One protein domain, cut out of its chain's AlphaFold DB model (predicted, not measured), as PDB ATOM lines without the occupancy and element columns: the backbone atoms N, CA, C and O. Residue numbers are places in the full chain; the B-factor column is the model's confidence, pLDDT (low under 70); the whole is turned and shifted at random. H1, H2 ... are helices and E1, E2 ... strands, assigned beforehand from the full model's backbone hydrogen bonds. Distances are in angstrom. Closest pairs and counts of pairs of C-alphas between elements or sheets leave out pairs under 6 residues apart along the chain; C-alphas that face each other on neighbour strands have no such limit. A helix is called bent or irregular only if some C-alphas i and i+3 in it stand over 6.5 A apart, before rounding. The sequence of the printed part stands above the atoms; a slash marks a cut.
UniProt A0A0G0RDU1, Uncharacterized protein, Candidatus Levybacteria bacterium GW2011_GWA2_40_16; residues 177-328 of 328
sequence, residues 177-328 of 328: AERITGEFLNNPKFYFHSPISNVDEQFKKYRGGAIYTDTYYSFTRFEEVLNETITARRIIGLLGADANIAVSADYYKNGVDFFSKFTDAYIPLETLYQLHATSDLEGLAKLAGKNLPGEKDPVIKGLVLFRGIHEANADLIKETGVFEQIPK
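AT A GLANCE: This is residues 177 to 328 of the 328 residues of an uncharacterized protein of Candidatus Levybacteria bacterium GW2011_GWA2_40_16 (UniProt A0A0G0RDU1). A body of helices is built along one long helix, H1, which runs along one side of it: H3 and H4 pack on H1, the end of H6 meets the first residues of H1, H5 crosses H6 near the middle of the whole, and H7 folds back along H6. Two small strand hairpins, E1 with E2 and E3 with E4, sit at one end, while H2 folds back from H1 at the other. The 152 printed residues hold four named strands, then eight named helices; each sheet is one antiparallel pair, and the class is mostly helix. The whole is compact, radius of gyration of the C-alphas 15.1 A, spanning 44 by 32 by 27 A.

HOW THE PARTS SIT: Look first at E1, residues 191 to 194, and E2, residues 199 to 202, an antiparallel hairpin with N 194 and O 199 2.9 A apart. E2 runs on into E3, residues 205 to 207, at 82 degrees; E3 and E4, residues 210 to 212, form another antiparallel hairpin, with N 207 and O 210 2.8 A apart. Next find the hub, H1, residues 220 to 238. With residues 232 to 236 alone it touches H2, residues 242 to 251, in a helical hairpin; the closest C-alphas are Ile 236 and Asp 242, 5.3 A. With residues 225 to 233 alone it touches H3, residues 256 to 266, at a steep tilt of 64 degrees, C-alphas 229 and 260 closest at 5.1 A. With residues 226 to 234 alone it touches H4, residues 269 to 277, at a shallow tilt of 31 degrees, C-alphas 230 and 273 closest at 6.5 A. H5, residues 281 to 290, touches H4, C-alphas 284 and 275 closest at 6.2 A, and H6, residues 298 to 310, C-alphas 285 and 302 closest at 4.1 A. Residues 306 to 310 of H6 touch residues 220 to 225 of H1, about perpendicular at 83 degrees, C-alphas 310 and 222 closest at 4.8 A. H7, residues 314 to 319, and H6 form a helical hairpin, C-alphas 317 and 308 closest at 4.9 A. H8, residues 322 to 325, only just touches H3, with 3 pairs of C-alphas within 8 A; Gln 325 and Phe 262 are closest, 6.9 A. Every O i to N i+4 pair is within hydrogen-bond range in H1, H4, H5, H6 and H7, against 4 of 6 in H2 and 6 of 7 in H3; H8 is too short for one.

IN THESE COORDINATES: Find C-alpha 191, where E1 begins, at (-91.678, -197.740, -163.202). H1 runs 26.4 A from C-alpha 220 at (-81.563, -197.264, -150.252), and H6 runs 18.2 A. H2 is irregular, C-alphas 243 and 246 being 7.7 A apart. H8 ends at C-alpha 325, (-86.476, -173.732, -156.638).

THE WHOLE: The C-alphas farthest apart, Val 199 and Gly 240, are 45.3 A apart. The printed part has no cut and no long link; residues 177 to 190 hold no named element. Mean pLDDT of the printed part is 70.1, with 72 residues under 70, among them 177 to 221 and 236 to 255.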
ATOM      1  N   ALA A 177     -90.397-196.822-139.034       63.91
ATOM      2  CA  ALA A 177     -91.448-197.813-138.837       63.91
ATOM      3  C   ALA A 177     -91.640-198.605-140.113       63.91
ATOM      4  O   ALA A 177     -91.714-198.036-141.204       63.91
ATOM      5  N   GLU A 178     -91.800-199.922-139.985       54.62
ATOM      6  CA  GLU A 178     -92.338-200.687-141.097       54.62
ATOM      7  C   GLU A 178     -93.785-200.234-141.328       54.62
ATOM      8  O   GLU A 178     -94.645-200.354-140.452       54.62
ATOM      9  N   ARG A 179     -94.068-199.700-142.518       50.84
ATOM     10  CA  ARG A 179     -95.436-199.401-142.928       50.84
ATOM     11  C   ARG A 179     -96.161-200.720-143.199       50.84
ATOM     12  O   ARG A 179     -95.958-201.360-144.227       50.84
ATOM     13  N   ILE A 180     -96.989-201.134-142.244       44.38
ATOM     14  CA  ILE A 180     -97.738-202.401-142.280       44.38
ATOM     15  C   ILE A 180     -98.993-202.349-143.165       44.38
ATOM     16  O   ILE A 180     -99.544-203.394-143.509       44.38
ATOM     17  N   THR A 181     -99.444-201.155-143.562       44.12
ATOM     18  CA  THR A 181    -100.637-200.939-144.393       44.12
ATOM     19  C   THR A 181    -100.484-199.721-145.311       44.12
ATOM     20  O   THR A 181     -99.784-198.757-145.000       44.12
ATOM     21  N   GLY A 182    -101.165-199.759-146.458       44.09
ATOM     22  CA  GLY A 182    -101.104-198.719-147.483       44.09
ATOM     23  C   GLY A 182    -100.429-199.241-148.740       44.09
ATOM     24  O   GLY A 182     -99.210-199.211-148.877       44.09
ATOM     25  N   GLU A 183    -101.243-199.731-149.670       48.50
ATOM     26  CA  GLU A 183    -100.880-199.601-151.079       48.50
ATOM     27  C   GLU A 183    -100.764-198.105-151.385       48.50
ATOM     28  O   GLU A 183    -101.394-197.294-150.700       48.50
ATOM     29  N   PHE A 184     -99.941-197.728-152.365       52.28
ATOM     30  CA  PHE A 184     -99.962-196.358-152.875       52.28
ATOM     31  C   PHE A 184    -101.400-196.069-153.298       52.28
ATOM     32  O   PHE A 184    -101.892-196.679-154.250       52.28
ATOM     33  N   LEU A 185    -102.100-195.222-152.541       44.31
ATOM     34  CA  LEU A 185    -103.560-195.116-152.626       44.31
ATOM     35  C   LEU A 185    -103.984-194.528-153.976       44.31
ATOM     36  O   LEU A 185    -105.118-194.730-154.396       44.31
ATOM     37  N   ASN A 186    -103.061-193.855-154.672       44.00
ATOM     38  CA  ASN A 186    -103.265-193.263-155.989       44.00
ATOM     39  C   ASN A 186    -102.021-193.411-156.880       44.00
ATOM     40  O   ASN A 186    -101.483-192.406-157.330       44.00
ATOM     41  N   ASN A 187    -101.513-194.628-157.120       50.75
ATOM     42  CA  ASN A 187    -100.322-194.804-157.964       50.75
ATOM     43  C   ASN A 187    -100.672-194.729-159.470       50.75
ATOM     44  O   ASN A 187    -101.186-195.712-160.015       50.75
ATOM     45  N   PRO A 188    -100.370-193.640-160.209       51.84
ATOM     46  CA  PRO A 188    -100.114-193.785-161.638       51.84
ATOM     47  C   PRO A 188     -98.953-194.773-161.764       51.84
ATOM     48  O   PRO A 188     -97.976-194.639-161.039       51.84
ATOM     49  N   LYS A 189     -99.073-195.803-162.609       58.12
ATOM     50  CA  LYS A 189     -98.076-196.884-162.697       58.12
ATOM     51  C   LYS A 189     -96.662-196.295-162.825       58.12
ATOM     52  O   LYS A 189     -96.296-195.801-163.889       58.12
ATOM     53  N   PHE A 190     -95.907-196.303-161.729       60.25
ATOM     54  CA  PHE A 190     -94.554-195.769-161.678       60.25
ATOM     55  C   PHE A 190     -93.577-196.919-161.872       60.25
ATOM     56  O   PHE A 190     -93.684-197.948-161.198       60.25
ATOM     57  N   TYR A 191     -92.654-196.737-162.810       65.12
ATOM     58  CA  TYR A 191     -91.678-197.740-163.202       65.12
ATOM     59  C   TYR A 191     -90.269-197.222-162.930       65.12
ATOM     60  O   TYR A 191     -89.983-196.040-163.139       65.12
ATOM     61  N   PHE A 192     -89.394-198.105-162.466       63.06
ATOM     62  CA  PHE A 192     -87.967-197.838-162.314       63.06
ATOM     63  C   PHE A 192     -87.192-198.954-163.008       63.06
ATOM     64  O   PHE A 192     -87.652-200.093-163.064       63.06
ATOM     65  N   HIS A 193     -86.014-198.623-163.517       61.16
ATOM     66  CA  HIS A 193     -85.148-199.617-164.120       61.16
ATOM     67  C   HIS A 193     -84.415-200.381-163.013       61.16
ATOM     68  O   HIS A 193     -83.636-199.788-162.267       61.16
ATOM     69  N   SER A 194     -84.676-201.681-162.872       59.91
ATOM     70  CA  SER A 194     -83.981-202.519-161.893       59.91
ATOM     71  C   SER A 194     -82.660-203.012-162.482       59.91
ATOM     72  O   SER A 194     -82.682-203.763-163.456       59.91
ATOM     73  N   PRO A 195     -81.498-202.682-161.890       57.22
ATOM     74  CA  PRO A 195     -80.217-203.215-162.351       57.22
ATOM     75  C   PRO A 195     -80.059-204.715-162.050       57.22
ATOM     76  O   PRO A 195     -79.164-205.354-162.595       57.22
ATOM     77  N   ILE A 196     -80.913-205.284-161.186       57.34
ATOM     78  CA  ILE A 196     -80.894-206.707-160.817       57.34
ATOM     79  C   ILE A 196     -81.567-207.551-161.902       57.34
ATOM     80  O   ILE A 196     -81.049-208.596-162.289       57.34
ATOM     81  N   SER A 197     -82.725-207.107-162.395       59.00
ATOM     82  CA  SER A 197     -83.492-207.813-163.431       59.00
ATOM     83  C   SER A 197     -83.276-207.262-164.839       59.00
ATOM     84  O   SER A 197     -83.708-207.890-165.805       59.00
ATOM     85  N   ASN A 198     -82.609-206.112-164.957       66.62
ATOM     86  CA  ASN A 198     -82.375-205.375-166.196       66.62
ATOM     87  C   ASN A 198     -83.670-205.057-166.970       66.62
ATOM     88  O   ASN A 198     -83.687-205.043-168.203       66.62
ATOM     89  N   VAL A 199     -84.772-204.826-166.249       67.75
ATOM     90  CA  VAL A 199     -86.061-204.409-166.815       67.75
ATOM     91  C   VAL A 199     -86.684-203.279-166.004       67.75
ATOM     92  O   VAL A 199     -86.342-203.050-164.842       67.75
ATOM     93  N   ASP A 200     -87.636-202.589-166.626       66.88
ATOM     94  CA  ASP A 200     -88.471-201.613-165.938       66.88
ATOM     95  C   ASP A 200     -89.505-202.334-165.070       66.88
ATOM     96  O   ASP A 200     -90.410-203.015-165.559       66.88
ATOM     97  N   GLU A 201     -89.378-202.180-163.760       63.03
ATOM     98  CA  GLU A 201     -90.240-202.810-162.776       63.03
ATOM     99  C   GLU A 201     -91.244-201.819-162.201       63.03
ATOM    100  O   GLU A 201     -90.931-200.665-161.906       63.03
ATOM    101  N   GLN A 202     -92.476-202.290-162.005       67.25
ATOM    102  CA  GLN A 202     -93.516-201.486-161.382       67.25
ATOM    103  C   GLN A 202     -93.291-201.396-159.873       67.25
ATOM    104  O   GLN A 202     -93.139-202.403-159.177       67.25
ATOM    105  N   PHE A 203     -93.392-200.180-159.354       64.38
ATOM    106  CA  PHE A 203     -93.463-199.924-157.928       64.38
ATOM    107  C   PHE A 203     -94.739-200.538-157.319       64.38
ATOM    108  O   PHE A 203     -95.848-200.161-157.713       64.38
ATOM    109  N   LYS A 204     -94.614-201.425-156.314       58.28
ATOM    110  CA  LYS A 204     -95.781-202.017-155.626       58.28
ATOM    111  C   LYS A 204     -95.984-201.504-154.198       58.28
ATOM    112  O   LYS A 204     -97.120-201.183-153.854       58.28
ATOM    113  N   LYS A 205     -94.946-201.439-153.347       57.16
ATOM    114  CA  LYS A 205     -95.060-201.024-151.918       57.16
ATOM    115  C   LYS A 205     -93.776-200.361-151.395       57.16
ATOM    116  O   LYS A 205     -92.709-200.655-151.913       57.16
ATOM    117  N   TYR A 206     -93.862-199.543-150.340       53.56
ATOM    118  CA  TYR A 206     -92.709-199.032-149.573       53.56
ATOM    119  C   TYR A 206     -92.780-199.517-148.121       53.56
ATOM    120  O   TYR A 206     -93.820-199.353-147.484       53.56
ATOM    121  N   ARG A 207     -91.696-200.087-147.583       54.34
ATOM    122  CA  ARG A 207     -91.573-200.423-146.157       54.34
ATOM    123  C   ARG A 207     -90.191-200.068-145.613       54.34
ATOM    124  O   ARG A 207     -89.239-200.796-145.890       54.34
ATOM    125  N   GLY A 208     -90.099-198.996-144.821       46.97
ATOM    126  CA  GLY A 208     -88.939-198.657-143.982       46.97
ATOM    127  C   GLY A 208     -87.590-198.998-144.605       46.97
ATOM    128  O   GLY A 208     -86.901-199.895-144.117       46.97
ATOM    129  N   GLY A 209     -87.301-198.390-145.759       45.28
ATOM    130  CA  GLY A 209     -86.061-198.613-146.508       45.28
ATOM    131  C   GLY A 209     -86.110-199.671-147.618       45.28
ATOM    132  O   GLY A 209     -85.091-199.914-148.249       45.28
ATOM    133  N   ALA A 210     -87.256-200.301-147.909       47.03
ATOM    134  CA  ALA A 210     -87.395-201.220-149.043       47.03
ATOM    135  C   ALA A 210     -88.595-200.875-149.928       47.03
ATOM    136  O   ALA A 210     -89.720-200.724-149.450       47.03
ATOM    137  N   ILE A 211     -88.352-200.779-151.232       52.66
ATOM    138  CA  ILE A 211     -89.400-200.712-152.241       52.66
ATOM    139  C   ILE A 211     -89.605-202.132-152.757       52.66
ATOM    140  O   ILE A 211     -88.664-202.847-153.084       52.66
ATOM    141  N   TYR A 212     -90.853-202.580-152.726       54.59
ATOM    142  CA  TYR A 212     -91.227-203.915-153.153       54.59
ATOM    143  C   TYR A 212     -91.643-203.825-154.599       54.59
ATOM    144  O   TYR A 212     -92.657-203.209-154.943       54.59
ATOM    145  N   THR A 213     -90.821-204.444-155.418       58.59
ATOM    146  CA  THR A 213     -91.001-204.631-156.849       58.59
ATOM    147  C   THR A 213     -90.879-206.128-157.100       58.59
ATOM    148  O   THR A 213     -90.766-206.898-156.139       58.59
ATOM    149  N   ASP A 214     -90.936-206.582-158.348       55.62
ATOM    150  CA  ASP A 214     -90.851-208.021-158.609       55.62
ATOM    151  C   ASP A 214     -89.480-208.614-158.236       55.62
ATOM    152  O   ASP A 214     -89.420-209.788-157.872       55.62
ATOM    153  N   THR A 215     -88.413-207.803-158.192       51.22
ATOM    154  CA  THR A 215     -87.082-208.229-157.710       51.22
ATOM    155  C   THR A 215     -86.598-207.579-156.416       51.22
ATOM    156  O   THR A 215     -85.432-207.734-156.061       51.22
ATOM    157  N   TYR A 216     -87.487-206.935-155.651       51.03
ATOM    158  CA  TYR A 216     -87.145-206.366-154.337       51.03
ATOM    159  C   TYR A 216     -86.048-205.285-154.418       51.03
ATOM    160  O   TYR A 216     -85.057-205.319-153.689       51.03
ATOM    161  N   TYR A 217     -86.201-204.308-155.315       52.06
ATOM    162  CA  TYR A 217     -85.239-203.213-155.415       52.06
ATOM    163  C   TYR A 217     -85.625-202.034-154.515       52.06
ATOM    164  O   TYR A 217     -86.688-201.436-154.661       52.06
ATOM    165  N   SER A 218     -84.751-201.685-153.572       57.38
ATOM    166  CA  SER A 218     -84.961-200.642-152.564       57.38
ATOM    167  C   SER A 218     -84.327-199.304-152.943       57.38
ATOM    168  O   SER A 218     -83.162-199.286-153.324       57.38
ATOM    169  N   PHE A 219     -85.024-198.181-152.707       60.22
ATOM    170  CA  PHE A 219     -84.451-196.823-152.797       60.22
ATOM    171  C   PHE A 219     -83.504-196.519-151.615       60.22
ATOM    172  O   PHE A 219     -83.663-195.518-150.918       60.22
ATOM    173  N   THR A 220     -82.524-197.386-151.364       63.88
ATOM    174  CA  THR A 220     -81.563-197.264-150.252       63.88
ATOM    175  C   THR A 220     -80.867-195.915-150.270       63.88
ATOM    176  O   THR A 220     -80.928-195.181-149.296       63.88
ATOM    177  N   ARG A 221     -80.335-195.518-151.429       68.06
ATOM    178  CA  ARG A 221     -79.644-194.232-151.567       68.06
ATOM    179  C   ARG A 221     -80.528-193.015-151.268       68.06
ATOM    180  O   ARG A 221     -80.059-192.048-150.683       68.06
ATOM    181  N   PHE A 222     -81.795-193.014-151.688       74.50
ATOM    182  CA  PHE A 222     -82.677-191.888-151.359       74.50
ATOM    183  C   PHE A 222     -83.002-191.860-149.863       74.50
ATOM    184  O   PHE A 222     -83.075-190.783-149.282       74.50
ATOM    185  N   GLU A 223     -83.185-193.025-149.243       73.81
ATOM    186  CA  GLU A 223     -83.437-193.118-147.808       73.81
ATOM    187  C   GLU A 223     -82.228-192.642-146.989       73.81
ATOM    188  O   GLU A 223     -82.414-191.848-146.070       73.81
ATOM    189  N   GLU A 224     -81.008-192.982-147.411       70.81
ATOM    190  CA  GLU A 224     -79.764-192.421-146.870       70.81
ATOM    191  C   GLU A 224     -79.734-190.891-147.012       70.81
ATOM    192  O   GLU A 224     -79.541-190.180-146.030       70.81
ATOM    193  N   VAL A 225     -80.008-190.357-148.211       76.12
ATOM    194  CA  VAL A 225     -80.034-188.901-148.449       76.12
ATOM    195  C   VAL A 225     -81.090-188.198-147.591       76.12
ATOM    196  O   VAL A 225     -80.853-187.093-147.102       76.12
ATOM    197  N   LEU A 226     -82.252-188.818-147.390       81.94
ATOM    198  CA  LEU A 226     -83.330-188.290-146.561       81.94
ATOM    199  C   LEU A 226     -82.952-188.286-145.072       81.94
ATOM    200  O   LEU A 226     -83.118-187.256-144.416       81.94
ATOM    201  N   ASN A 227     -82.414-189.394-144.558       78.19
ATOM    202  CA  ASN A 227     -81.960-189.506-143.170       78.19
ATOM    203  C   ASN A 227     -80.835-188.499-142.870       78.19
ATOM    204  O   ASN A 227     -80.877-187.766-141.877       78.19
ATOM    205  N   GLU A 228     -79.875-188.376-143.786       75.56
ATOM    206  CA  GLU A 228     -78.786-187.404-143.677       75.56
ATOM    207  C   GLU A 228     -79.275-185.963-143.774       75.56
ATOM    208  O   GLU A 228     -78.816-185.097-143.036       75.56
ATOM    209  N   THR A 229     -80.264-185.689-144.626       82.62
ATOM    210  CA  THR A 229     -80.878-184.359-144.706       82.62
ATOM    211  C   THR A 229     -81.524-183.965-143.381       82.62
ATOM    212  O   THR A 229     -81.371-182.829-142.930       82.62
ATOM    213  N   ILE A 230     -82.223-184.891-142.721       83.62
ATOM    214  CA  ILE A 230     -82.816-184.648-141.402       83.62
ATOM    215  C   ILE A 230     -81.718-184.392-140.367       83.62
ATOM    216  O   ILE A 230     -81.795-183.409-139.625       83.62
ATOM    217  N   THR A 231     -80.692-185.244-140.335       78.81
ATOM    218  CA  THR A 231     -79.561-185.127-139.405       78.81
ATOM    219  C   THR A 231     -78.843-183.791-139.581       78.81
ATOM    220  O   THR A 231     -78.677-183.040-138.617       78.81
ATOM    221  N   ALA A 232     -78.506-183.432-140.821       76.44
ATOM    222  CA  ALA A 232     -77.887-182.161-141.166       76.44
ATOM    223  C   ALA A 232     -78.761-180.981-140.725       76.44
ATOM    224  O   ALA A 232     -78.294-180.122-139.981       76.44
ATOM    225  N   ARG A 233     -80.049-180.951-141.094       80.38
ATOM    226  CA  ARG A 233     -80.954-179.848-140.726       80.38
ATOM    227  C   ARG A 233     -81.178-179.733-139.216       80.38
ATOM    228  O   ARG A 233     -81.323-178.617-138.723       80.38
ATOM    229  N   ARG A 234     -81.159-180.834-138.457       80.19
ATOM    230  CA  ARG A 234     -81.232-180.789-136.986       80.19
ATOM    231  C   ARG A 234     -79.947-180.222-136.371       80.19
ATOM    232  O   ARG A 234     -80.033-179.344-135.516       80.19
ATOM    233  N   ILE A 235     -78.776-180.678-136.814       74.75
ATOM    234  CA  ILE A 235     -77.479-180.201-136.305       74.75
ATOM    235  C   ILE A 235     -77.243-178.731-136.694       74.75
ATOM    236  O   ILE A 235     -76.789-177.931-135.881       74.75
ATOM    237  N   ILE A 236     -77.580-178.348-137.922       67.94
ATOM    238  CA  ILE A 236     -77.348-177.004-138.460       67.94
ATOM    239  C   ILE A 236     -78.434-176.043-137.975       67.94
ATOM    240  O   ILE A 236     -78.140-175.089-137.266       67.94
ATOM    241  N   GLY A 237     -79.698-176.318-138.301       63.78
ATOM    242  CA  GLY A 237     -80.796-175.367-138.116       63.78
ATOM    243  C   GLY A 237     -81.244-175.188-136.667       63.78
ATOM    244  O   GLY A 237     -81.659-174.097-136.290       63.78
ATOM    245  N   LEU A 238     -81.147-176.227-135.827       66.25
ATOM    246  CA  LEU A 238     -81.565-176.126-134.419       66.25
ATOM    247  C   LEU A 238     -80.414-175.874-133.461       66.25
ATOM    248  O   LEU A 238     -80.632-175.267-132.415       66.25
ATOM    249  N   LEU A 239     -79.211-176.344-133.795       68.88
ATOM    250  CA  LEU A 239     -78.035-176.163-132.948       68.88
ATOM    251  C   LEU A 239     -77.104-175.069-133.490       68.88
ATOM    252  O   LEU A 239     -76.119-174.741-132.842       68.88
ATOM    253  N   GLY A 240     -77.404-174.428-134.626       62.31
ATOM    254  CA  GLY A 240     -76.626-173.318-135.193       62.31
ATOM    255  C   GLY A 240     -75.151-173.671-135.388       62.31
ATOM    256  O   GLY A 240     -74.274-172.922-134.945       62.31
ATOM    257  N   ALA A 241     -74.895-174.857-135.945       61.59
ATOM    258  CA  ALA A 241     -73.569-175.391-136.251       61.59
ATOM    259  C   ALA A 241     -73.213-175.182-137.741       61.59
ATOM    260  O   ALA A 241     -72.718-176.089-138.413       61.59
ATOM    261  N   ASP A 242     -73.465-173.970-138.250       53.41
ATOM    262  CA  ASP A 242     -73.404-173.601-139.677       53.41
ATOM    263  C   ASP A 242     -72.010-173.732-140.311       53.41
ATOM    264  O   ASP A 242     -71.884-173.905-141.520       53.41
ATOM    265  N   ALA A 243     -70.940-173.695-139.512       45.75
ATOM    266  CA  ALA A 243     -69.565-173.779-140.013       45.75
ATOM    267  C   ALA A 243     -69.207-175.144-140.639       45.75
ATOM    268  O   ALA A 243     -68.170-175.261-141.284       45.75
ATOM    269  N   ASN A 244     -70.051-176.169-140.474       48.34
ATOM    270  CA  ASN A 244     -69.698-177.553-140.784       48.34
ATOM    271  C   ASN A 244     -70.573-178.231-141.853       48.34
ATOM    272  O   ASN A 244     -70.417-179.430-142.079       48.34
ATOM    273  N   ILE A 245     -71.449-177.488-142.543       44.12
ATOM    274  CA  ILE A 245     -72.293-178.032-143.631       44.12
ATOM    275  C   ILE A 245     -71.433-178.665-144.725       44.12
ATOM    276  O   ILE A 245     -71.786-179.710-145.251       44.12
ATOM    277  N   ALA A 246     -70.285-178.061-145.042       40.69
ATOM    278  CA  ALA A 246     -69.361-178.600-146.038       40.69
ATOM    279  C   ALA A 246     -68.793-179.963-145.615       40.69
ATOM    280  O   ALA A 246     -68.632-180.850-146.440       40.69
ATOM    281  N   VAL A 247     -68.564-180.150-144.314       42.53
ATOM    282  CA  VAL A 247     -67.931-181.339-143.749       42.53
ATOM    283  C   VAL A 247     -68.906-182.521-143.797       42.53
ATOM    284  O   VAL A 247     -68.567-183.561-144.350       42.53
ATOM    285  N   SER A 248     -70.156-182.340-143.350       39.41
ATOM    286  CA  SER A 248     -71.220-183.350-143.486       39.41
ATOM    287  C   SER A 248     -71.702-183.559-144.926       39.41
ATOM    288  O   SER A 248     -71.981-184.694-145.306       39.41
ATOM    289  N   ALA A 249     -71.747-182.515-145.758       38.19
ATOM    290  CA  ALA A 249     -72.111-182.639-147.172       38.19
ATOM    291  C   ALA A 249     -71.047-183.382-148.003       38.19
ATOM    292  O   ALA A 249     -71.408-184.114-148.926       38.19
ATOM    293  N   ASP A 250     -69.759-183.252-147.661       39.72
ATOM    294  CA  ASP A 250     -68.676-184.003-148.306       39.72
ATOM    295  C   ASP A 250     -68.566-185.456-147.807       39.72
ATOM    296  O   ASP A 250     -68.082-186.308-148.559       39.72
ATOM    297  N   TYR A 251     -69.045-185.772-146.591       44.94
ATOM    298  CA  TYR A 251     -69.040-187.141-146.048       44.94
ATOM    299  C   TYR A 251     -70.028-188.092-146.750       44.94
ATOM    300  O   TYR A 251     -69.737-189.283-146.858       44.94
ATOM    301  N   TYR A 252     -71.155-187.593-147.278       44.72
ATOM    302  CA  TYR A 252     -72.260-188.420-147.804       44.72
ATOM    303  C   TYR A 252     -72.630-188.106-149.269       44.72
ATOM    304  O   TYR A 252     -73.806-188.013-149.634       44.72
ATOM    305  N   LYS A 253     -71.625-187.919-150.140       44.75
ATOM    306  CA  LYS A 253     -71.768-187.543-151.570       44.75
ATOM    307  C   LYS A 253     -72.836-188.342-152.349       44.75
ATOM    308  O   LYS A 253     -72.580-189.422-152.878       44.75
ATOM    309  N   ASN A 254     -74.063-187.838-152.452       56.47
ATOM    310  CA  ASN A 254     -74.584-186.947-153.507       56.47
ATOM    311  C   ASN A 254     -76.049-186.673-153.157       56.47
ATOM    312  O   ASN A 254     -76.815-187.615-152.962       56.47
ATOM    313  N   GLY A 255     -76.454-185.408-153.157       65.44
ATOM    314  CA  GLY A 255     -77.856-185.019-153.106       65.44
ATOM    315  C   GLY A 255     -78.340-184.453-151.778       65.44
ATOM    316  O   GLY A 255     -79.312-183.710-151.785       65.44
ATOM    317  N   VAL A 256     -77.652-184.720-150.662       73.69
ATOM    318  CA  VAL A 256     -77.973-184.134-149.343       73.69
ATOM    319  C   VAL A 256     -77.849-182.610-149.368       73.69
ATOM    320  O   VAL A 256     -78.688-181.906-148.821       73.69
ATOM    321  N   ASP A 257     -76.832-182.087-150.046       69.19
ATOM    322  CA  ASP A 257     -76.539-180.661-150.170       69.19
ATOM    323  C   ASP A 257     -77.691-179.870-150.805       69.19
ATOM    324  O   ASP A 257     -78.140-178.857-150.259       69.19
ATOM    325  N   PHE A 258     -78.206-180.344-151.939       78.56
ATOM    326  CA  PHE A 258     -79.321-179.688-152.610       78.56
ATOM    327  C   PHE A 258     -80.652-180.057-151.955       78.56
ATOM    328  O   PHE A 258     -81.520-179.196-151.828       78.56
ATOM    329  N   PHE A 259     -80.830-181.309-151.524       84.62
ATOM    330  CA  PHE A 259     -82.091-181.777-150.957       84.62
ATOM    331  C   PHE A 259     -82.343-181.159-149.582       84.62
ATOM    332  O   PHE A 259     -83.475-180.793-149.277       84.62
ATOM    333  N   SER A 260     -81.294-180.915-148.793       83.62
ATOM    334  CA  SER A 260     -81.381-180.117-147.572       83.62
ATOM    335  C   SER A 260     -81.866-178.708-147.871       83.62
ATOM    336  O   SER A 260     -82.852-178.290-147.279       83.62
ATOM    337  N   LYS A 261     -81.256-177.994-148.824       81.38
ATOM    338  CA  LYS A 261     -81.685-176.628-149.173       81.38
ATOM    339  C   LYS A 261     -83.109-176.581-149.733       81.38
ATOM    340  O   LYS A 261     -83.895-175.721-149.355       81.38
ATOM    341  N   PHE A 262     -83.447-177.521-150.612       87.88
ATOM    342  CA  PHE A 262     -84.785-177.638-151.182       87.88
ATOM    343  C   PHE A 262     -85.825-177.921-150.094       87.88
ATOM    344  O   PHE A 262     -86.814-177.206-149.972       87.88
ATOM    345  N   THR A 263     -85.606-178.946-149.269       89.88
ATOM    346  CA  THR A 263     -86.556-179.265-148.201       89.88
ATOM    347  C   THR A 263     -86.602-178.177-147.140       89.88
ATOM    348  O   THR A 263     -87.659-177.988-146.559       89.88
ATOM    349  N   ASP A 264     -85.531-177.419-146.909       85.75
ATOM    350  CA  ASP A 264     -85.556-176.297-145.972       85.75
ATOM    351  C   ASP A 264     -86.472-175.157-146.415       85.75
ATOM    352  O   ASP A 264     -87.242-174.637-145.612       85.75
ATOM    353  N   ALA A 265     -86.487-174.860-147.714       86.31
ATOM    354  CA  ALA A 265     -87.365-173.843-148.278       86.31
ATOM    355  C   ALA A 265     -88.859-174.228-148.253       86.31
ATOM    356  O   ALA A 265     -89.714-173.343-148.218       86.31
ATOM    357  N   TYR A 266     -89.192-175.526-148.282       88.88
ATOM    358  CA  TYR A 266     -90.561-175.972-148.597       88.88
ATOM    359  C   TYR A 266     -91.186-176.991-147.635       88.88
ATOM    360  O   TYR A 266     -92.404-177.176-147.654       88.88
ATOM    361  N   ILE A 267     -90.392-177.687-146.820       89.50
ATOM    362  CA  ILE A 267     -90.853-178.771-145.947       89.50
ATOM    363  C   ILE A 267     -90.291-178.558-144.529       89.50
ATOM    364  O   ILE A 267     -89.086-178.737-144.306       89.50
ATOM    365  N   PRO A 268     -91.143-178.231-143.539       88.12
ATOM    366  CA  PRO A 268     -90.717-178.131-142.146       88.12
ATOM    367  C   PRO A 268     -89.991-179.401-141.686       88.12
ATOM    368  O   PRO A 268     -90.395-180.514-142.037       88.12
ATOM    369  N   LEU A 269     -88.924-179.242-140.902       85.06
ATOM    370  CA  LEU A 269     -88.059-180.348-140.480       85.06
ATOM    371  C   LEU A 269     -88.830-181.428-139.707       85.06
ATOM    372  O   LEU A 269     -88.627-182.619-139.927       85.06
ATOM    373  N   GLU A 270     -89.766-181.021-138.853       82.69
ATOM    374  CA  GLU A 270     -90.644-181.918-138.102       82.69
ATOM    375  C   GLU A 270     -91.524-182.754-139.036       82.69
ATOM    376  O   GLU A 270     -91.683-183.955-138.828       82.69
ATOM    377  N   THR A 271     -92.063-182.142-140.094       85.25
ATOM    378  CA  THR A 271     -92.863-182.844-141.104       85.25
ATOM    379  C   THR A 271     -92.006-183.818-141.906       85.25
ATOM    380  O   THR A 271     -92.418-184.957-142.119       85.25
ATOM    381  N   LEU A 272     -90.804-183.401-142.319       86.88
ATOM    382  CA  LEU A 272     -89.863-184.259-143.040       86.88
ATOM    383  C   LEU A 272     -89.504-185.503-142.214       86.88
ATOM    384  O   LEU A 272     -89.575-186.622-142.721       86.88
ATOM    385  N   TYR A 273     -89.197-185.303-140.931       83.62
ATOM    386  CA  TYR A 273     -88.901-186.380-139.991       83.62
ATOM    387  C   TYR A 273     -90.081-187.332-139.802       83.62
ATOM    388  O   TYR A 273     -89.912-188.543-139.897       83.62
ATOM    389  N   GLN A 274     -91.294-186.811-139.592       80.81
ATOM    390  CA  GLN A 274     -92.482-187.652-139.425       80.81
ATOM    391  C   GLN A 274     -92.745-188.537-140.649       80.81
ATOM    392  O   GLN A 274     -93.069-189.714-140.494       80.81
ATOM    393  N   LEU A 275     -92.590-188.001-141.862       79.94
ATOM    394  CA  LEU A 275     -92.791-188.762-143.100       79.94
ATOM    395  C   LEU A 275     -91.717-189.838-143.297       79.94
ATOM    396  O   LEU A 275     -92.041-190.948-143.722       79.94
ATOM    397  N   HIS A 276     -90.459-189.545-142.950       80.19
ATOM    398  CA  HIS A 276     -89.374-190.533-142.941       80.19
ATOM    399  C   HIS A 276     -89.635-191.638-141.909       80.19
ATOM    400  O   HIS A 276     -89.740-192.808-142.279       80.19
ATOM    401  N   ALA A 277     -89.868-191.270-140.647       73.38
ATOM    402  CA  ALA A 277     -90.075-192.205-139.544       73.38
ATOM    403  C   ALA A 277     -91.323-193.086-139.729       73.38
ATOM    404  O   ALA A 277     -91.339-194.242-139.316       73.38
ATOM    405  N   THR A 278     -92.378-192.587-140.380       69.88
ATOM    406  CA  THR A 278     -93.601-193.370-140.663       69.88
ATOM    407  C   THR A 278     -93.569-194.112-141.997       69.88
ATOM    408  O   THR A 278     -94.532-194.803-142.342       69.88
ATOM    409  N   SER A 279     -92.467-194.020-142.745       69.56
ATOM    410  CA  SER A 279     -92.352-194.572-144.094       69.56
ATOM    411  C   SER A 279     -93.462-194.089-145.047       69.56
ATOM    412  O   SER A 279     -94.032-194.876-145.812       69.56
ATOM    413  N   ASP A 280     -93.796-192.796-145.029       72.88
ATOM    414  CA  ASP A 280     -94.778-192.202-145.943       72.88
ATOM    415  C   ASP A 280     -94.134-191.551-147.175       72.88
ATOM    416  O   ASP A 280     -94.120-190.331-147.353       72.88
ATOM    417  N   LEU A 281     -93.605-192.401-148.062       76.44
ATOM    418  CA  LEU A 281     -92.954-191.970-149.302       76.44
ATOM    419  C   LEU A 281     -93.911-191.246-150.263       76.44
ATOM    420  O   LEU A 281     -93.494-190.303-150.926       76.44
ATOM    421  N   GLU A 282     -95.184-191.654-150.337       75.62
ATOM    422  CA  GLU A 282     -96.192-190.999-151.187       75.62
ATOM    423  C   GLU A 282     -96.493-189.581-150.685       75.62
ATOM    424  O   GLU A 282     -96.482-188.633-151.475       75.62
ATOM    425  N   GLY A 283     -96.705-189.417-149.374       81.56
ATOM    426  CA  GLY A 283     -96.894-188.107-148.752       81.56
ATOM    427  C   GLY A 283     -95.695-187.186-148.978       81.56
ATOM    428  O   GLY A 283     -95.867-186.037-149.397       81.56
ATOM    429  N   LEU A 284     -94.479-187.712-148.799       85.44
ATOM    430  CA  LEU A 284     -93.245-186.978-149.066       85.44
ATOM    431  C   LEU A 284     -93.099-186.602-150.549       85.44
ATOM    432  O   LEU A 284     -92.801-185.447-150.856       85.44
ATOM    433  N   ALA A 285     -93.373-187.528-151.474       86.00
ATOM    434  CA  ALA A 285     -93.330-187.271-152.915       86.00
ATOM    435  C   ALA A 285     -94.334-186.190-153.319       86.00
ATOM    436  O   ALA A 285     -93.993-185.263-154.051       86.00
ATOM    437  N   LYS A 286     -95.559-186.260-152.790       86.56
ATOM    438  CA  LYS A 286     -96.600-185.263-153.038       86.56
ATOM    439  C   LYS A 286     -96.184-183.872-152.566       86.56
ATOM    440  O   LYS A 286     -96.426-182.898-153.276       86.56
ATOM    441  N   LEU A 287     -95.599-183.763-151.371       89.69
ATOM    442  CA  LEU A 287     -95.143-182.485-150.820       89.69
ATOM    443  C   LEU A 287     -93.962-181.916-151.604       89.69
ATOM    444  O   LEU A 287     -94.008-180.750-151.986       89.69
ATOM    445  N   ALA A 288     -92.953-182.734-151.904       91.75
ATOM    446  CA  ALA A 288     -91.828-182.314-152.732       91.75
ATOM    447  C   ALA A 288     -92.314-181.862-154.119       91.75
ATOM    448  O   ALA A 288     -92.062-180.735-154.535       91.75
ATOM    449  N   GLY A 289     -93.100-182.690-154.809       92.19
ATOM    450  CA  GLY A 289     -93.529-182.417-156.176       92.19
ATOM    451  C   GLY A 289     -94.497-181.247-156.340       92.19
ATOM    452  O   GLY A 289     -94.533-180.653-157.415       92.19
ATOM    453  N   LYS A 290     -95.243-180.845-155.302       93.31
ATOM    454  CA  LYS A 290     -96.040-179.602-155.337       93.31
ATOM    455  C   LYS A 290     -95.182-178.353-155.541       93.31
ATOM    456  O   LYS A 290     -95.678-177.385-156.102       93.31
ATOM    457  N   ASN A 291     -93.928-178.404-155.102       92.19
ATOM    458  CA  ASN A 291     -92.975-177.302-155.199       92.19
ATOM    459  C   ASN A 291     -92.050-177.430-156.418       92.19
ATOM    460  O   ASN A 291     -91.181-176.593-156.607       92.19
ATOM    461  N   LEU A 292     -92.223-178.464-157.250       93.25
ATOM    462  CA  LEU A 292     -91.477-178.630-158.498       93.25
ATOM    463  C   LEU A 292     -92.276-178.062-159.683       93.25
ATOM    464  O   LEU A 292     -93.504-178.228-159.717       93.25
ATOM    465  N   PRO A 293     -91.621-177.439-160.678       90.25
ATOM    466  CA  PRO A 293     -92.288-176.916-161.869       90.25
ATOM    467  C   PRO A 293     -92.932-178.018-162.735       90.25
ATOM    468  O   PRO A 293     -92.651-179.210-162.602       90.25
ATOM    469  N   GLY A 294     -93.833-177.611-163.636       87.44
ATOM    470  CA  GLY A 294     -94.489-178.486-164.617       87.44
ATOM    471  C   GLY A 294     -95.880-179.008-164.223       87.44
ATOM    472  O   GLY A 294     -96.267-179.009-163.050       87.44
ATOM    473  N   GLU A 295     -96.622-179.475-165.233       86.00
ATOM    474  CA  GLU A 295     -98.059-179.817-165.161       86.00
ATOM    475  C   GLU A 295     -98.364-181.260-164.718       86.00
ATOM    476  O   GLU A 295     -99.524-181.625-164.532       86.00
ATOM    477  N   LYS A 296     -97.340-182.107-164.547       86.88
ATOM    478  CA  LYS A 296     -97.522-183.496-164.090       86.88
ATOM    479  C   LYS A 296     -98.080-183.543-162.664       86.88
ATOM    480  O   LYS A 296     -97.863-182.627-161.869       86.88
ATOM    481  N   ASP A 297     -98.728-184.658-162.322       87.19
ATOM    482  CA  ASP A 297     -99.198-184.918-160.958       87.19
ATOM    483  C   ASP A 297     -98.051-184.748-159.927       87.19
ATOM    484  O   ASP A 297     -96.933-185.220-160.177       87.19
ATOM    485  N   PRO A 298     -98.284-184.080-158.778       88.25
ATOM    486  CA  PRO A 298     -97.249-183.848-157.773       88.25
ATOM    487  C   PRO A 298     -96.557-185.115-157.266       88.25
ATOM    488  O   PRO A 298     -95.349-185.091-157.053       88.25
ATOM    489  N   VAL A 299     -97.281-186.225-157.097       84.94
ATOM    490  CA  VAL A 299     -96.678-187.491-156.661       84.94
ATOM    491  C   VAL A 299     -95.676-187.968-157.709       84.94
ATOM    492  O   VAL A 299     -94.550-188.309-157.359       84.94
ATOM    493  N   ILE A 300     -96.036-187.907-158.997       83.50
ATOM    494  CA  ILE A 300     -95.128-188.276-160.095       83.50
ATOM    495  C   ILE A 300     -93.877-187.398-160.073       83.50
ATOM    496  O   ILE A 300     -92.768-187.925-160.138       83.50
ATOM    497  N   LYS A 301     -94.031-186.073-159.966       89.06
ATOM    498  CA  LYS A 301     -92.886-185.147-159.940       89.06
ATOM    499  C   LYS A 301     -91.925-185.464-158.790       89.06
ATOM    500  O   LYS A 301     -90.722-185.563-159.013       89.06
ATOM    501  N   GLY A 302     -92.456-185.682-157.586       89.56
ATOM    502  CA  GLY A 302     -91.649-186.062-156.427       89.56
ATOM    503  C   GLY A 302     -90.947-187.409-156.602       89.56
ATOM    504  O   GLY A 302     -89.756-187.517-156.331       89.56
ATOM    505  N   LEU A 303     -91.643-188.424-157.121       84.62
ATOM    506  CA  LEU A 303     -91.048-189.743-157.362       84.62
ATOM    507  C   LEU A 303     -89.942-189.707-158.427       84.62
ATOM    508  O   LEU A 303     -88.945-190.410-158.276       84.62
ATOM    509  N   VAL A 304     -90.073-188.877-159.469       85.25
ATOM    510  CA  VAL A 304     -89.000-188.663-160.458       85.25
ATOM    511  C   VAL A 304     -87.768-188.041-159.797       85.25
ATOM    512  O   VAL A 304     -86.659-188.519-160.030       85.25
ATOM    513  N   LEU A 305     -87.949-187.046-158.921       88.50
ATOM    514  CA  LEU A 305     -86.842-186.471-158.153       88.50
ATOM    515  C   LEU A 305     -86.163-187.529-157.272       88.50
ATOM    516  O   LEU A 305     -84.940-187.654-157.288       88.50
ATOM    517  N   PHE A 306     -86.943-188.320-156.530       86.38
ATOM    518  CA  PHE A 306     -86.401-189.351-155.636       86.38
ATOM    519  C   PHE A 306     -85.669-190.443-156.409       86.38
ATOM    520  O   PHE A 306     -84.627-190.916-155.961       86.38
ATOM    521  N   ARG A 307     -86.169-190.799-157.595       78.12
ATOM    522  CA  ARG A 307     -85.486-191.697-158.525       78.12
ATOM    523  C   ARG A 307     -84.154-191.106-158.987       78.12
ATOM    524  O   ARG A 307     -83.149-191.800-158.921       78.12
ATOM    525  N   GLY A 308     -84.123-189.833-159.383       76.69
ATOM    526  CA  GLY A 308     -82.883-189.143-159.752       76.69
ATOM    527  C   GLY A 308     -81.845-189.161-158.631       76.69
ATOM    528  O   GLY A 308     -80.684-189.485-158.876       76.69
ATOM    529  N   ILE A 309     -82.270-188.900-157.390       77.00
ATOM    530  CA  ILE A 309     -81.417-189.011-156.197       77.00
ATOM    531  C   ILE A 309     -80.907-190.444-156.029       77.00
ATOM    532  O   ILE A 309     -79.711-190.655-155.838       77.00
ATOM    533  N   HIS A 310     -81.804-191.426-156.111       75.94
ATOM    534  CA  HIS A 310     -81.483-192.828-155.886       75.94
ATOM    535  C   HIS A 310     -80.524-193.408-156.940       75.94
ATOM    536  O   HIS A 310     -79.595-194.131-156.590       75.94
ATOM    537  N   GLU A 311     -80.705-193.045-158.208       70.00
ATOM    538  CA  GLU A 311     -79.836-193.445-159.321       70.00
ATOM    539  C   GLU A 311     -78.545-192.613-159.397       70.00
ATOM    540  O   GLU A 311     -77.690-192.882-160.237       70.00
ATOM    541  N   ALA A 312     -78.400-191.586-158.550       68.62
ATOM    542  CA  ALA A 312     -77.359-190.566-158.672       68.62
ATOM    543  C   ALA A 312     -77.313-189.921-160.075       68.62
ATOM    544  O   ALA A 312     -76.248-189.550-160.573       68.62
ATOM    545  N   ASN A 313     -78.475-189.787-160.717       68.69
ATOM    546  CA  ASN A 313     -78.609-189.309-162.085       68.69
ATOM    547  C   ASN A 313     -78.853-187.796-162.097       68.69
ATOM    548  O   ASN A 313     -79.978-187.322-161.925       68.69
ATOM    549  N   ALA A 314     -77.781-187.031-162.307       69.88
ATOM    550  CA  ALA A 314     -77.828-185.573-162.290       69.88
ATOM    551  C   ALA A 314     -78.770-184.982-163.349       69.88
ATOM    552  O   ALA A 314     -79.388-183.952-163.091       69.88
ATOM    553  N   ASP A 315     -78.897-185.610-164.515       72.19
ATOM    554  CA  ASP A 315     -79.756-185.095-165.583       72.19
ATOM    555  C   ASP A 315     -81.231-185.326-165.250       72.19
ATOM    556  O   ASP A 315     -82.020-184.387-165.334       72.19
ATOM    557  N   LEU A 316     -81.575-186.495-164.697       75.31
ATOM    558  CA  LEU A 316     -82.923-186.758-164.186       75.31
ATOM    559  C   LEU A 316     -83.301-185.800-163.043       75.31
ATOM    560  O   LEU A 316     -84.439-185.342-162.972       75.31
ATOM    561  N   ILE A 317     -82.350-185.457-162.164       79.88
ATOM    562  CA  ILE A 317     -82.567-184.453-161.111       79.88
ATOM    563  C   ILE A 317     -82.804-183.068-161.734       79.88
ATOM    564  O   ILE A 317     -83.761-182.393-161.352       79.88
ATOM    565  N   LYS A 318     -81.989-182.639-162.707       79.19
ATOM    566  CA  LYS A 318     -82.153-181.339-163.389       79.19
ATOM    567  C   LYS A 318     -83.492-181.227-164.111       79.19
ATOM    568  O   LYS A 318     -84.126-180.181-164.020       79.19
ATOM    569  N   GLU A 319     -83.943-182.288-164.776       85.50
ATOM    570  CA  GLU A 319     -85.225-182.328-165.495       85.50
ATOM    571  C   GLU A 319     -86.434-182.050-164.594       85.50
ATOM    572  O   GLU A 319     -87.475-181.596-165.069       85.50
ATOM    573  N   THR A 320     -86.309-182.280-163.284       87.94
ATOM    574  CA  THR A 320     -87.368-181.930-162.328       87.94
ATOM    575  C   THR A 320     -87.488-180.430-162.060       87.94
ATOM    576  O   THR A 320     -88.461-180.005-161.442       87.94
ATOM    577  N   GLY A 321     -86.497-179.630-162.473       86.38
ATOM    578  CA  GLY A 321     -86.406-178.198-162.181       86.38
ATOM    579  C   GLY A 321     -86.101-177.871-160.715       86.38
ATOM    580  O   GLY A 321     -86.189-176.712-160.320       86.38
ATOM    581  N   VAL A 322     -85.729-178.859-159.887       87.19
ATOM    582  CA  VAL A 322     -85.502-178.665-158.440       87.19
ATOM    583  C   VAL A 322     -84.456-177.588-158.130       87.19
ATOM    584  O   VAL A 322     -84.629-176.821-157.188       87.19
ATOM    585  N   PHE A 323     -83.400-177.475-158.940       84.81
ATOM    586  CA  PHE A 323     -82.331-176.495-158.720       84.81
ATOM    587  C   PHE A 323     -82.780-175.044-158.922       84.81
ATOM    588  O   PHE A 323     -82.176-174.140-158.356       84.81
ATOM    589  N   GLU A 324     -83.848-174.811-159.688       86.00
ATOM    590  CA  GLU A 324     -84.427-173.477-159.892       86.00
ATOM    591  C   GLU A 324     -85.262-173.022-158.687       86.00
ATOM    592  O   GLU A 324     -85.533-171.833-158.536       86.00
ATOM    593  N   GLN A 325     -85.659-173.968-157.830       84.62
ATOM    594  CA  GLN A 325     -86.476-173.732-156.638       84.62
ATOM    595  C   GLN A 325     -85.626-173.523-155.380       84.62
ATOM    596  O   GLN A 325     -86.137-173.110-154.347       84.62
ATOM    597  N   ILE A 326     -84.323-173.803-155.432       81.50
ATOM    598  CA  ILE A 326     -83.443-173.582-154.284       81.50
ATOM    599  C   ILE A 326     -83.142-172.075-154.186       81.50
ATOM    600  O   ILE A 326     -82.590-171.518-155.140       81.50
ATOM    601  N   PRO A 327     -83.473-171.404-153.063       72.44
ATOM    602  CA  PRO A 327     -83.129-170.000-152.864       72.44
ATOM    603  C   PRO A 327     -81.618-169.775-153.020       72.44
ATOM    604  O   PRO A 327     -80.817-170.585-152.541       72.44
ATOM    605  N   LYS A 328     -81.248-168.698-153.722       61.25
ATOM    606  CA  LYS A 328     -79.850-168.291-153.928       61.25
ATOM    607  C   LYS A 328     -79.270-167.626-152.691       61.25
ATOM    608  O   LYS A 328     -79.997-166.818-152.075       61.25
TER     609      LYS A 328